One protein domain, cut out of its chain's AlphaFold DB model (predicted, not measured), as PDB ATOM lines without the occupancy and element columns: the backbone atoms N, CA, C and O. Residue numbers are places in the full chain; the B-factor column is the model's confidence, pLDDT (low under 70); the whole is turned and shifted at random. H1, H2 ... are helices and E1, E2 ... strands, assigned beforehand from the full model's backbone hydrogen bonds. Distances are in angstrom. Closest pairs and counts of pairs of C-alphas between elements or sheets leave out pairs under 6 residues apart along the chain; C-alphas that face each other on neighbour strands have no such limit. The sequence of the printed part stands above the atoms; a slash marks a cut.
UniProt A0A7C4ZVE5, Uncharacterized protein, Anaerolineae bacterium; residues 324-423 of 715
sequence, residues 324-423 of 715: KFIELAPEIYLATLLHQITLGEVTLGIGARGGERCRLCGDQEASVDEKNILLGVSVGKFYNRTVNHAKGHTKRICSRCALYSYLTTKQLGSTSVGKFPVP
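AT A GLANCE: This is residues 324 to 423 of the 715 residues of an uncharacterized protein of Anaerolineae bacterium (UniProt A0A7C4ZVE5). There is little regular structure here: two long loops, residues 338 to 365 and 370 to 395, spread to opposite ends of a tiny hairpin, E1 and E2, and H2 begins where E2 ends, making a corner with short H1. The 100 printed residues hold H1, E1, E2, H2 in order, with sheet E1 - E2 antiparallel; the class is mixed, helices and strands, with 29 residues in named elements. The whole is only just compact, close to loose, with radius of gyration of the C-alphas 15.1 A and spans 46 by 32 by 23 A.

HOW THE PARTS SIT: Look first at H1, residues 330 to 337; H2, residues 399 to 412, touches it with residues 399 to 400 alone, about perpendicular at 77 degrees, the closest C-alphas being those of Leu 337 and Arg 400, 5.1 A apart. In the hairpin of E1, residues 366 to 369, and E2, residues 396 to 398, find N 397 and O 368 within hydrogen-bond range at 2.8 A. In H1 and H2 every O i to N i+4 pair is within range.

IN THESE COORDINATES: Find C-alpha 330 at (137.356, 155.582, 123.890), where H1 begins; H2 runs 19.9 A to C-alpha 412 at (120.815, 145.531, 142.826).

THE WHOLE: The printed part has no cut; the links H1 to E1 and E1 to E2 are long. Residues 353 to 354, 371 to 394 and 414 to 423 are under pLDDT 70.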
ATOM      1  N   LYS A 324     130.749 140.701 121.728       84.50
ATOM      2  CA  LYS A 324     129.856 140.944 122.878       84.50
ATOM      3  C   LYS A 324     130.089 142.288 123.569       84.50
ATOM      4  O   LYS A 324     129.329 142.617 124.465       84.50
ATOM      5  N   PHE A 325     131.133 143.031 123.215       88.56
ATOM      6  CA  PHE A 325     131.470 144.326 123.816       88.56
ATOM      7  C   PHE A 325     131.013 145.485 122.925       88.56
ATOM      8  O   PHE A 325     130.789 145.313 121.730       88.56
ATOM      9  N   ILE A 326     130.920 146.691 123.488       90.12
ATOM     10  CA  ILE A 326     130.661 147.899 122.694       90.12
ATOM     11  C   ILE A 326     131.940 148.282 121.936       90.12
ATOM     12  O   ILE A 326     132.956 148.636 122.540       90.12
ATOM     13  N   GLU A 327     131.875 148.246 120.607       89.19
ATOM     14  CA  GLU A 327     132.976 148.589 119.700       89.19
ATOM     15  C   GLU A 327     132.977 150.086 119.353       89.19
ATOM     16  O   GLU A 327     132.760 150.494 118.215       89.19
ATOM     17  N   LEU A 328     133.202 150.930 120.363       90.31
ATOM     18  CA  LEU A 328     133.421 152.366 120.180       90.31
ATOM     19  C   LEU A 328     134.833 152.744 120.621       90.31
ATOM     20  O   LEU A 328     135.342 152.227 121.619       90.31
ATOM     21  N   ALA A 329     135.445 153.679 119.889       91.50
ATOM     22  CA  ALA A 329     136.696 154.293 120.315       91.50
ATOM     23  C   ALA A 329     136.496 155.021 121.660       91.50
ATOM     24  O   ALA A 329     135.396 155.534 121.907       91.50
ATOM     25  N   PRO A 330     137.523 155.092 122.524       93.19
ATOM     26  CA  PRO A 330     137.356 155.582 123.890       93.19
ATOM     27  C   PRO A 330     136.793 157.010 123.979       93.19
ATOM     28  O   PRO A 330     135.890 157.279 124.774       93.19
ATOM     29  N   GLU A 331     137.252 157.914 123.114       91.38
ATOM     30  CA  GLU A 331     136.822 159.315 123.070       91.38
ATOM     31  C   GLU A 331     135.377 159.451 122.579       91.38
ATOM     32  O   GLU A 331     134.618 160.272 123.098       91.38
ATOM     33  N   ILE A 332     134.986 158.624 121.602       91.88
ATOM     34  CA  ILE A 332     133.618 158.579 121.069       91.88
ATOM     35  C   ILE A 332     132.673 158.047 122.145       91.88
ATOM     36  O   ILE A 332     131.630 158.643 122.394       91.88
ATOM     37  N   TYR A 333     133.064 156.968 122.827       93.62
ATOM     38  CA  TYR A 333     132.278 156.384 123.907       93.62
ATOM     39  C   TYR A 333     132.017 157.402 125.021       93.62
ATOM     40  O   TYR A 333     130.870 157.594 125.423       93.62
ATOM     41  N   LEU A 334     133.057 158.110 125.480       94.69
ATOM     42  CA  LEU A 334     132.893 159.155 126.489       94.69
ATOM     43  C   LEU A 334     132.014 160.308 125.983       94.69
ATOM     44  O   LEU A 334     131.147 160.771 126.719       94.69
ATOM     45  N   ALA A 335     132.195 160.762 124.740       92.62
ATOM     46  CA  ALA A 335     131.361 161.818 124.165       92.62
ATOM     47  C   ALA A 335     129.872 161.427 124.116       92.62
ATOM     48  O   ALA A 335     129.025 162.260 124.435       92.62
ATOM     49  N   THR A 336     129.563 160.167 123.796       92.25
ATOM     50  CA  THR A 336     128.204 159.604 123.846       92.25
ATOM     51  C   THR A 336     127.654 159.562 125.274       92.25
ATOM     52  O   THR A 336     126.501 159.922 125.498       92.25
ATOM     53  N   LEU A 337     128.461 159.168 126.268       94.38
ATOM     54  CA  LEU A 337     128.020 159.185 127.670       94.38
ATOM     55  C   LEU A 337     127.720 160.600 128.176       94.38
ATOM     56  O   LEU A 337     126.781 160.784 128.948       94.38
ATOM     57  N   LEU A 338     128.508 161.583 127.736       94.81
ATOM     58  CA  LEU A 338     128.395 162.988 128.136       94.81
ATOM     59  C   LEU A 338     127.445 163.805 127.248       94.81
ATOM     60  O   LEU A 338     127.343 165.026 127.404       94.81
ATOM     61  N   HIS A 339     126.752 163.161 126.308       90.62
ATOM     62  CA  HIS A 339     125.788 163.832 125.452       90.62
ATOM     63  C   HIS A 339     124.661 164.464 126.285       90.62
ATOM     64  O   HIS A 339     124.133 163.834 127.196       90.62
ATOM     65  N   GLN A 340     124.288 165.712 125.968       89.44
ATOM     66  CA  GLN A 340     123.257 166.501 126.673       89.44
ATOM     67  C   GLN A 340     123.597 166.855 128.132       89.44
ATOM     68  O   GLN A 340     122.740 167.374 128.843       89.44
ATOM     69  N   ILE A 341     124.836 166.622 128.571       95.12
ATOM     70  CA  ILE A 341     125.313 167.054 129.887       95.12
ATOM     71  C   ILE A 341     125.955 168.425 129.750       95.12
ATOM     72  O   ILE A 341     126.793 168.633 128.869       95.12
ATOM     73  N   THR A 342     125.579 169.358 130.620       95.75
ATOM     74  CA  THR A 342     126.091 170.733 130.601       95.75
ATOM     75  C   THR A 342     126.816 171.070 131.891       95.75
ATOM     76  O   THR A 342     126.253 170.848 132.960       95.75
ATOM     77  N   LEU A 343     128.011 171.654 131.798       96.44
ATOM     78  CA  LEU A 343     128.707 172.308 132.907       96.44
ATOM     79  C   LEU A 343     128.730 173.813 132.631       96.44
ATOM     80  O   LEU A 343     129.424 174.278 131.723       96.44
ATOM     81  N   GLY A 344     127.922 174.568 133.372       94.06
ATOM     82  CA  GLY A 344     127.546 175.912 132.956       94.06
ATOM     83  C   GLY A 344     126.903 175.867 131.569       94.06
ATOM     84  O   GLY A 344     126.078 175.004 131.268       94.06
ATOM     85  N   GLU A 345     127.290 176.790 130.702       92.31
ATOM     86  CA  GLU A 345     126.825 176.883 129.319       92.31
ATOM     87  C   GLU A 345     127.503 175.888 128.359       92.31
ATOM     88  O   GLU A 345     127.100 175.780 127.199       92.31
ATOM     89  N   VAL A 346     128.530 175.157 128.810       94.31
ATOM     90  CA  VAL A 346     129.316 174.258 127.955       94.31
ATOM     91  C   VAL A 346     128.720 172.855 127.967       94.31
ATOM     92  O   VAL A 346     128.519 172.254 129.019       94.31
ATOM     93  N   THR A 347     128.476 172.291 126.782       93.00
ATOM     94  CA  THR A 347     128.089 170.878 126.646       93.00
ATOM     95  C   THR A 347     129.325 169.979 126.710       93.00
ATOM     96  O   THR A 347     130.289 170.195 125.977       93.00
ATOM     97  N   LEU A 348     129.292 168.951 127.558       94.31
ATOM     98  CA  LEU A 348     130.431 168.060 127.806       94.31
ATOM     99  C   LEU A 348     130.654 167.020 126.694       94.31
ATOM    100  O   LEU A 348     131.778 166.555 126.501       94.31
ATOM    101  N   GLY A 349     129.601 166.661 125.956       88.56
ATOM    102  CA  GLY A 349     129.649 165.687 124.867       88.56
ATOM    103  C   GLY A 349     128.705 166.038 123.718       88.56
ATOM    104  O   GLY A 349     127.554 166.434 123.918       88.56
ATOM    105  N   ILE A 350     129.189 165.879 122.487       81.56
ATOM    106  CA  ILE A 350     128.377 166.029 121.277       81.56
ATOM    107  C   ILE A 350     128.097 164.632 120.743       81.56
ATOM    108  O   ILE A 350     129.026 163.914 120.379       81.56
ATOM    109  N   GLY A 351     126.818 164.269 120.706       70.25
ATOM    110  CA  GLY A 351     126.380 162.991 120.171       70.25
ATOM    111  C   GLY A 351     126.397 162.956 118.642       70.25
ATOM    112  O   GLY A 351     126.309 163.992 117.969       70.25
ATOM    113  N   ALA A 352     126.481 161.754 118.085       70.62
ATOM    114  CA  ALA A 352     126.322 161.493 116.666       70.62
ATOM    115  C   ALA A 352     124.892 161.841 116.216       70.62
ATOM    116  O   ALA A 352     123.901 161.484 116.853       70.62
ATOM    117  N   ARG A 353     124.768 162.546 115.086       68.62
ATOM    118  CA  ARG A 353     123.469 162.876 114.479       68.62
ATOM    119  C   ARG A 353     123.121 161.856 113.396       68.62
ATOM    120  O   ARG A 353     123.972 161.533 112.572       68.62
ATOM    121  N   GLY A 354     121.858 161.422 113.347       65.94
ATOM    122  CA  GLY A 354     121.320 160.637 112.227       65.94
ATOM    123  C   GLY A 354     121.369 159.108 112.357       65.94
ATOM    124  O   GLY A 354     121.192 158.433 111.346       65.94
ATOM    125  N   GLY A 355     121.583 158.553 113.555       75.94
ATOM    126  CA  GLY A 355     121.498 157.110 113.810       75.94
ATOM    127  C   GLY A 355     120.096 156.617 114.201       75.94
ATOM    128  O   GLY A 355     119.111 157.363 114.218       75.94
ATOM    129  N   GLU A 356     119.998 155.322 114.514       83.19
ATOM    130  CA  GLU A 356     118.762 154.705 115.002       83.19
ATOM    131  C   GLU A 356     118.358 155.269 116.373       83.19
ATOM    132  O   GLU A 356     119.202 155.585 117.213       83.19
ATOM    133  N   ARG A 357     117.046 155.385 116.620       86.62
ATOM    134  CA  ARG A 357     116.535 155.885 117.901       86.62
ATOM    135  C   ARG A 357     116.639 154.827 118.992       86.62
ATOM    136  O   ARG A 357     116.134 153.715 118.844       86.62
ATOM    137  N   CYS A 358     117.203 155.219 120.126       87.06
ATOM    138  CA  CYS A 358     117.246 154.432 121.338       87.06
ATOM    139  C   CYS A 358     115.819 154.227 121.826       87.06
ATOM    140  O   CYS A 358     115.067 155.176 122.043       87.06
ATOM    141  N   ARG A 359     115.446 152.969 122.040       85.19
ATOM    142  CA  ARG A 359     114.114 152.616 122.530       85.19
ATOM    143  C   ARG A 359     113.793 153.194 123.915       85.19
ATOM    144  O   ARG A 359     112.616 153.377 124.222       85.19
ATOM    145  N   LEU A 360     114.812 153.424 124.746       84.88
ATOM    146  CA  LEU A 360     114.647 153.832 126.141       84.88
ATOM    147  C   LEU A 360     114.603 155.358 126.275       84.88
ATOM    148  O   LEU A 360     113.578 155.891 126.696       84.88
ATOM    149  N   CYS A 361     115.669 156.053 125.864       86.75
ATOM    150  CA  CYS A 361     115.768 157.515 125.970       86.75
ATOM    151  C   CYS A 361     115.285 158.283 124.729       86.75
ATOM    152  O   CYS A 361     114.991 159.466 124.830       86.75
ATOM    153  N   GLY A 362     115.192 157.640 123.561       86.25
ATOM    154  CA  GLY A 362     114.821 158.297 122.302       86.25
ATOM    155  C   GLY A 362     115.978 158.908 121.499       86.25
ATOM    156  O   GLY A 362     115.741 159.298 120.354       86.25
ATOM    157  N   ASP A 363     117.205 158.950 122.034       86.44
ATOM    158  CA  ASP A 363     118.379 159.511 121.336       86.44
ATOM    159  C   ASP A 363     118.702 158.776 120.036       86.44
ATOM    160  O   ASP A 363     118.524 157.569 119.945       86.44
ATOM    161  N   GLN A 364     119.265 159.466 119.047       84.81
ATOM    162  CA  GLN A 364     119.615 158.900 117.733       84.81
ATOM    163  C   GLN A 364     120.966 158.160 117.700       84.81
ATOM    164  O   GLN A 364     121.643 158.145 116.676       84.81
ATOM    165  N   GLU A 365     121.367 157.555 118.815       83.50
ATOM    166  CA  GLU A 365     122.671 156.901 118.988       83.50
ATOM    167  C   GLU A 365     122.533 155.418 119.367       83.50
ATOM    168  O   GLU A 365     123.350 154.865 120.105       83.50
ATOM    169  N   ALA A 366     121.456 154.757 118.937       84.94
ATOM    170  CA  ALA A 366     121.252 153.355 119.270       84.94
ATOM    171  C   ALA A 366     122.240 152.452 118.517       84.94
ATOM    172  O   ALA A 366     122.186 152.339 117.295       84.94
ATOM    173  N   SER A 367     123.115 151.784 119.266       83.06
ATOM    174  CA  SER A 367     124.163 150.900 118.741       83.06
ATOM    175  C   SER A 367     124.175 149.518 119.395       83.06
ATOM    176  O   SER A 367     124.801 148.604 118.870       83.06
ATOM    177  N   VAL A 368     123.457 149.334 120.509       82.38
ATOM    178  CA  VAL A 368     123.512 148.112 121.318       82.38
ATOM    179  C   VAL A 368     122.182 147.362 121.275       82.38
ATOM    180  O   VAL A 368     121.123 147.945 121.488       82.38
ATOM    181  N   ASP A 369     122.214 146.058 121.014       76.69
ATOM    182  CA  ASP A 369     121.015 145.214 120.950       76.69
ATOM    183  C   ASP A 369     120.381 145.001 122.349       76.69
ATOM    184  O   ASP A 369     121.001 144.441 123.251       76.69
ATOM    185  N   GLU A 370     119.099 145.352 122.534       70.31
ATOM    186  CA  GLU A 370     118.392 145.300 123.837       70.31
ATOM    187  C   GLU A 370     118.322 143.885 124.443       70.31
ATOM    188  O   GLU A 370     118.408 143.715 125.664       70.31
ATOM    189  N   LYS A 371     118.187 142.855 123.590       63.19
ATOM    190  CA  LYS A 371     118.130 141.430 123.990       63.19
ATOM    191  C   LYS A 371     119.355 140.995 124.808       63.19
ATOM    192  O   LYS A 371     119.267 140.039 125.570       63.19
ATOM    193  N   ASN A 372     120.459 141.719 124.660       57.38
ATOM    194  CA  ASN A 372     121.729 141.428 125.293       57.38
ATOM    195  C   ASN A 372     121.918 142.156 126.643       57.38
ATOM    196  O   ASN A 372     122.916 141.921 127.317       57.38
ATOM    197  N   ILE A 373     120.991 143.048 127.034       58.84
ATOM    198  CA  ILE A 373     121.148 143.929 128.208       58.84
ATOM    199  C   ILE A 373     119.969 143.849 129.177       58.84
ATOM    200  O   ILE A 373     120.189 143.596 130.349       58.84
ATOM    201  N   LEU A 374     118.727 144.060 128.729       56.09
ATOM    202  CA  LEU A 374     117.577 144.174 129.647       56.09
ATOM    203  C   LEU A 374     116.758 142.892 129.772       56.09
ATOM    204  O   LEU A 374     116.132 142.638 130.800       56.09
ATOM    205  N   LEU A 375     116.726 142.089 128.709       49.59
ATOM    206  CA  LEU A 375     115.844 140.930 128.621       49.59
ATOM    207  C   LEU A 375     116.587 139.603 128.764       49.59
ATOM    208  O   LEU A 375     115.932 138.597 128.961       49.59
ATOM    209  N   GLY A 376     117.916 139.546 128.694       45.62
ATOM    210  CA  GLY A 376     118.630 138.266 128.691       45.62
ATOM    211  C   GLY A 376     118.187 137.315 127.560       45.62
ATOM    212  O   GLY A 376     117.183 137.495 126.863       45.62
ATOM    213  N   VAL A 377     118.939 136.235 127.360       39.53
ATOM    214  CA  VAL A 377     118.731 135.344 126.203       39.53
ATOM    215  C   VAL A 377     117.428 134.522 126.310       39.53
ATOM    216  O   VAL A 377     116.873 134.097 125.297       39.53
ATOM    217  N   SER A 378     116.865 134.331 127.514       36.62
ATOM    218  CA  SER A 378     115.709 133.443 127.746       36.62
ATOM    219  C   SER A 378     114.369 134.128 128.056       36.62
ATOM    220  O   SER A 378     113.362 133.433 128.213       36.62
ATOM    221  N   VAL A 379     114.291 135.462 128.126       39.03
ATOM    222  CA  VAL A 379     113.027 136.157 128.471       39.03
ATOM    223  C   VAL A 379     112.139 136.413 127.246       39.03
ATOM    224  O   VAL A 379     110.956 136.733 127.393       39.03
ATOM    225  N   GLY A 380     112.636 136.114 126.040       32.62
ATOM    226  CA  GLY A 380     111.849 136.119 124.800       32.62
ATOM    227  C   GLY A 380     110.614 135.203 124.812       32.62
ATOM    228  O   GLY A 380     109.767 135.334 123.938       32.62
ATOM    229  N   LYS A 381     110.468 134.305 125.802       33.81
ATOM    230  CA  LYS A 381     109.296 133.421 125.923       33.81
ATOM    231  C   LYS A 381     108.207 133.882 126.897       33.81
ATOM    232  O   LYS A 381     107.097 133.380 126.774       33.81
ATOM    233  N   PHE A 382     108.470 134.784 127.853       34.25
ATOM    234  CA  PHE A 382     107.548 134.916 129.000       34.25
ATOM    235  C   PHE A 382     107.169 136.325 129.476       34.25
ATOM    236  O   PHE A 382     106.216 136.416 130.242       34.25
ATOM    237  N   TYR A 383     107.816 137.417 129.042       27.98
ATOM    238  CA  TYR A 383     107.533 138.745 129.635       27.98
ATOM    239  C   TYR A 383     107.105 139.868 128.696       27.98
ATOM    240  O   TYR A 383     107.009 141.008 129.135       27.98
ATOM    241  N   ASN A 384     106.722 139.580 127.453       30.75
ATOM    242  CA  ASN A 384     106.052 140.592 126.645       30.75
ATOM    243  C   ASN A 384     104.910 140.007 125.816       30.75
ATOM    244  O   ASN A 384     105.099 139.117 124.995       30.75
ATOM    245  N   ARG A 385     103.720 140.602 125.973       31.41
ATOM    246  CA  ARG A 385     102.568 140.503 125.057       31.41
ATOM    247  C   ARG A 385     102.848 141.149 123.685       31.41
ATOM    248  O   ARG A 385     101.928 141.614 123.023       31.41
ATOM    249  N   THR A 386     104.103 141.214 123.250       34.09
ATOM    250  CA  THR A 386     104.455 141.576 121.878       34.09
ATOM    251  C   THR A 386     105.019 140.339 121.201       34.09
ATOM    252  O   THR A 386     106.092 139.851 121.535       34.09
ATOM    253  N   VAL A 387     104.173 139.817 120.315       29.70
ATOM    254  CA  VAL A 387     104.366 138.758 119.325       29.70
ATOM    255  C   VAL A 387     105.829 138.622 118.906       29.70
ATOM    256  O   VAL A 387     106.468 139.629 118.614       29.70
ATOM    257  N   ASN A 388     106.317 137.376 118.841       32.81
ATOM    258  CA  ASN A 388     107.542 136.974 118.143       32.81
ATOM    259  C   ASN A 388     107.766 137.865 116.911       32.81
ATOM    260  O   ASN A 388     107.101 137.683 115.889       32.81
ATOM    261  N   HIS A 389     108.642 138.867 117.018       39.66
ATOM    262  CA  HIS A 389     108.900 139.744 115.888       39.66
ATOM    263  C   HIS A 389     109.583 138.939 114.782       39.66
ATOM    264  O   HIS A 389     110.446 138.094 115.036       39.66
ATOM    265  N   ALA A 390     109.165 139.216 113.549       39.12
ATOM    266  CA  ALA A 390     109.802 138.722 112.345       39.12
ATOM    267  C   ALA A 390     111.311 139.018 112.386       39.12
ATOM    268  O   ALA A 390     111.739 140.084 112.836       39.12
ATOM    269  N   LYS A 391     112.113 138.053 111.923       36.84
ATOM    270  CA  LYS A 391     113.565 138.180 111.743       36.84
ATOM    271  C   LYS A 391     113.881 139.512 111.038       36.84
ATOM    272  O   LYS A 391     113.495 139.666 109.886       36.84
ATOM    273  N   GLY A 392     114.561 140.450 111.706       45.38
ATOM    274  CA  GLY A 392     115.112 141.640 111.038       45.38
ATOM    275  C   GLY A 392     115.187 142.944 111.840       45.38
ATOM    276  O   GLY A 392     116.039 143.764 111.530       45.38
ATOM    277  N   HIS A 393     114.374 143.144 112.884       48.09
ATOM    278  CA  HIS A 393     114.406 144.388 113.673       48.09
ATOM    279  C   HIS A 393     114.670 144.104 115.155       48.09
ATOM    280  O   HIS A 393     113.739 143.928 115.944       48.09
ATOM    281  N   THR A 394     115.948 144.033 115.543       61.38
ATOM    282  CA  THR A 394     116.314 144.074 116.962       61.38
ATOM    283  C   THR A 394     116.085 145.488 117.480       61.38
ATOM    284  O   THR A 394     116.495 146.474 116.874       61.38
ATOM    285  N   LYS A 395     115.372 145.606 118.600       72.50
ATOM    286  CA  LYS A 395     115.276 146.875 119.321       72.50
ATOM    287  C   LYS A 395     116.673 147.218 119.836       72.50
ATOM    288  O   LYS A 395     117.295 146.379 120.492       72.50
ATOM    289  N   ARG A 396     117.150 148.423 119.532       82.19
ATOM    290  CA  ARG A 396     118.461 148.908 119.964       82.19
ATOM    291  C   ARG A 396     118.348 149.993 121.028       82.19
ATOM    292  O   ARG A 396     117.351 150.719 121.113       82.19
ATOM    293  N   ILE A 397     119.387 150.091 121.843       87.06
ATOM    294  CA  ILE A 397     119.580 151.116 122.864       87.06
ATOM    295  C   ILE A 397     120.931 151.805 122.645       87.06
ATOM    296  O   ILE A 397     121.822 151.250 122.001       87.06
ATOM    297  N   CYS A 398     121.082 153.033 123.138       89.69
ATOM    298  CA  CYS A 398     122.364 153.737 123.096       89.69
ATOM    299  C   CYS A 398     123.300 153.255 124.216       89.69
ATOM    300  O   CYS A 398     122.850 152.698 125.224       89.69
ATOM    301  N   SER A 399     124.601 153.514 124.066       91.06
ATOM    302  CA  SER A 399     125.627 153.147 125.055       91.06
ATOM    303  C   SER A 399     125.378 153.763 126.437       91.06
ATOM    304  O   SER A 399     125.666 153.138 127.453       91.06
ATOM    305  N   ARG A 400     124.757 154.948 126.493       92.25
ATOM    306  CA  ARG A 400     124.360 155.612 127.742       92.25
ATOM    307  C   ARG A 400     123.307 154.809 128.512       92.25
ATOM    308  O   ARG A 400     123.498 154.490 129.681       92.25
ATOM    309  N   CYS A 401     122.235 154.383 127.843       89.81
ATOM    310  CA  CYS A 401     121.229 153.524 128.470       89.81
ATOM    311  C   CYS A 401     121.766 152.123 128.802       89.81
ATOM    312  O   CYS A 401     121.329 151.525 129.784       89.81
ATOM    313  N   ALA A 402     122.716 151.607 128.014       90.31
ATOM    314  CA  ALA A 402     123.422 150.369 128.334       90.31
ATOM    315  C   ALA A 402     124.198 150.494 129.659       90.31
ATOM    316  O   ALA A 402     124.034 149.649 130.539       90.31
ATOM    317  N   LEU A 403     124.951 151.587 129.843       93.81
ATOM    318  CA  LEU A 403     125.627 151.901 131.104       93.81
ATOM    319  C   LEU A 403     124.630 152.032 132.265       93.81
ATOM    320  O   LEU A 403     124.866 151.476 133.330       93.81
ATOM    321  N   TYR A 404     123.494 152.705 132.081       92.00
ATOM    322  CA  TYR A 404     122.501 152.832 133.156       92.00
ATOM    323  C   TYR A 404     121.938 151.475 133.579       92.00
ATOM    324  O   TYR A 404     121.840 151.180 134.768       92.00
ATOM    325  N   SER A 405     121.645 150.595 132.624       86.56
ATOM    326  CA  SER A 405     121.255 149.221 132.947       86.56
ATOM    327  C   SER A 405     122.360 148.468 133.697       86.56
ATOM    328  O   SER A 405     122.070 147.720 134.636       86.56
ATOM    329  N   TYR A 406     123.623 148.667 133.310       89.56
ATOM    330  CA  TYR A 406     124.776 148.082 133.992       89.56
ATOM    331  C   TYR A 406     124.873 148.562 135.445       89.56
ATOM    332  O   TYR A 406     124.957 147.734 136.347       89.56
ATOM    333  N   LEU A 407     124.787 149.873 135.694       92.06
ATOM    334  CA  LEU A 407     124.870 150.451 137.040       92.06
ATOM    335  C   LEU A 407     123.719 149.982 137.940       92.06
ATOM    336  O   LEU A 407     123.959 149.591 139.080       92.06
ATOM    337  N   THR A 408     122.492 149.918 137.412       86.19
ATOM    338  CA  THR A 408     121.347 149.327 138.126       86.19
ATOM    339  C   THR A 408     121.633 147.877 138.527       86.19
ATOM    340  O   THR A 408     121.373 147.478 139.660       86.19
ATOM    341  N   THR A 409     122.200 147.086 137.611       81.88
ATOM    342  CA  THR A 409     122.503 145.666 137.846       81.88
ATOM    343  C   THR A 409     123.645 145.480 138.843       81.88
ATOM    344  O   THR A 409     123.572 144.614 139.710       81.88
ATOM    345  N   LYS A 410     124.689 146.305 138.760       88.38
ATOM    346  CA  LYS A 410     125.792 146.322 139.725       88.38
ATOM    347  C   LYS A 410     125.288 146.659 141.134       88.38
ATOM    348  O   LYS A 410     125.703 146.027 142.106       88.38
ATOM    349  N   GLN A 411     124.351 147.602 141.245       86.94
ATOM    350  CA  GLN A 411     123.749 147.974 142.523       86.94
ATOM    351  C   GLN A 411     122.870 146.859 143.098       86.94
ATOM    352  O   GLN A 411     123.077 146.434 144.228       86.94
ATOM    353  N   LEU A 412     121.895 146.386 142.324       78.50
ATOM    354  CA  LEU A 412     120.815 145.531 142.826       78.50
ATOM    355  C   LEU A 412     121.073 144.024 142.654       78.50
ATOM    356  O   LEU A 412     120.288 143.200 143.125       78.50
ATOM    357  N   GLY A 413     122.127 143.647 141.931       76.31
ATOM    358  CA  GLY A 413     122.367 142.277 141.487       76.31
ATOM    359  C   GLY A 413     121.359 141.803 140.440       76.31
ATOM    360  O   GLY A 413     120.673 142.597 139.801       76.31
ATOM    361  N   SER A 414     121.260 140.488 140.232       65.19
ATOM    362  CA  SER A 414     120.231 139.890 139.362       65.19
ATOM    363  C   SER A 414     119.114 139.250 140.189       65.19
ATOM    364  O   SER A 414     119.374 138.579 141.181       65.19
ATOM    365  N   THR A 415     117.856 139.399 139.759       56.00
ATOM    366  CA  THR A 415     116.688 138.821 140.467       56.00
ATOM    367  C   THR A 415     116.523 137.320 140.238       56.00
ATOM    368  O   THR A 415     115.919 136.617 141.042       56.00
ATOM    369  N   SER A 416     117.020 136.834 139.104       53.25
ATOM    370  CA  SER A 416     117.189 135.423 138.752       53.25
ATOM    371  C   SER A 416     118.152 135.349 137.566       53.25
ATOM    372  O   SER A 416     118.471 136.383 136.975       53.25
ATOM    373  N   VAL A 417     118.604 134.147 137.200       49.38
ATOM    374  CA  VAL A 417     119.482 133.936 136.037       49.38
ATOM    375  C   VAL A 417     118.861 134.590 134.793       49.38
ATOM    376  O   VAL A 417     117.817 134.150 134.309       49.38
ATOM    377  N   GLY A 418     119.472 135.680 134.317       46.03
ATOM    378  CA  GLY A 418     119.012 136.428 133.144       46.03
ATOM    379  C   GLY A 418     117.858 137.401 133.327       46.03
ATOM    380  O   GLY A 418     117.326 137.863 132.319       46.03
ATOM    381  N   LYS A 419     117.432 137.694 134.562       51.50
ATOM    382  CA  LYS A 419     116.445 138.748 134.833       51.50
ATOM    383  C   LYS A 419     117.038 139.825 135.727       51.50
ATOM    384  O   LYS A 419     117.282 139.601 136.918       51.50
ATOM    385  N   PHE A 420     117.176 141.011 135.162       55.62
ATOM    386  CA  PHE A 420     117.654 142.184 135.876       55.62
ATOM    387  C   PHE A 420     116.519 142.801 136.710       55.62
ATOM    388  O   PHE A 420     115.368 142.841 136.256       55.62
ATOM    389  N   PRO A 421     116.787 143.231 137.952       56.06
ATOM    390  CA  PRO A 421     115.830 143.996 138.735       56.06
ATOM    391  C   PRO A 421     115.570 145.317 138.023       56.06
ATOM    392  O   PRO A 421     116.473 146.121 137.829       56.06
ATOM    393  N   VAL A 422     114.314 145.542 137.661       59.94
ATOM    394  CA  VAL A 422     113.835 146.852 137.225       59.94
ATOM    395  C   VAL A 422     113.128 147.473 138.431       59.94
ATOM    396  O   VAL A 422     111.980 147.092 138.710       59.94
ATOM    397  N   PRO A 423     113.811 148.320 139.227       59.09
ATOM    398  CA  PRO A 423     113.164 149.024 140.319       59.09
ATOM    399  C   PRO A 423     112.160 150.007 139.716       59.09
ATOM    400  O   PRO A 423     112.489 150.826 138.863       59.09
TER     401      PRO A 423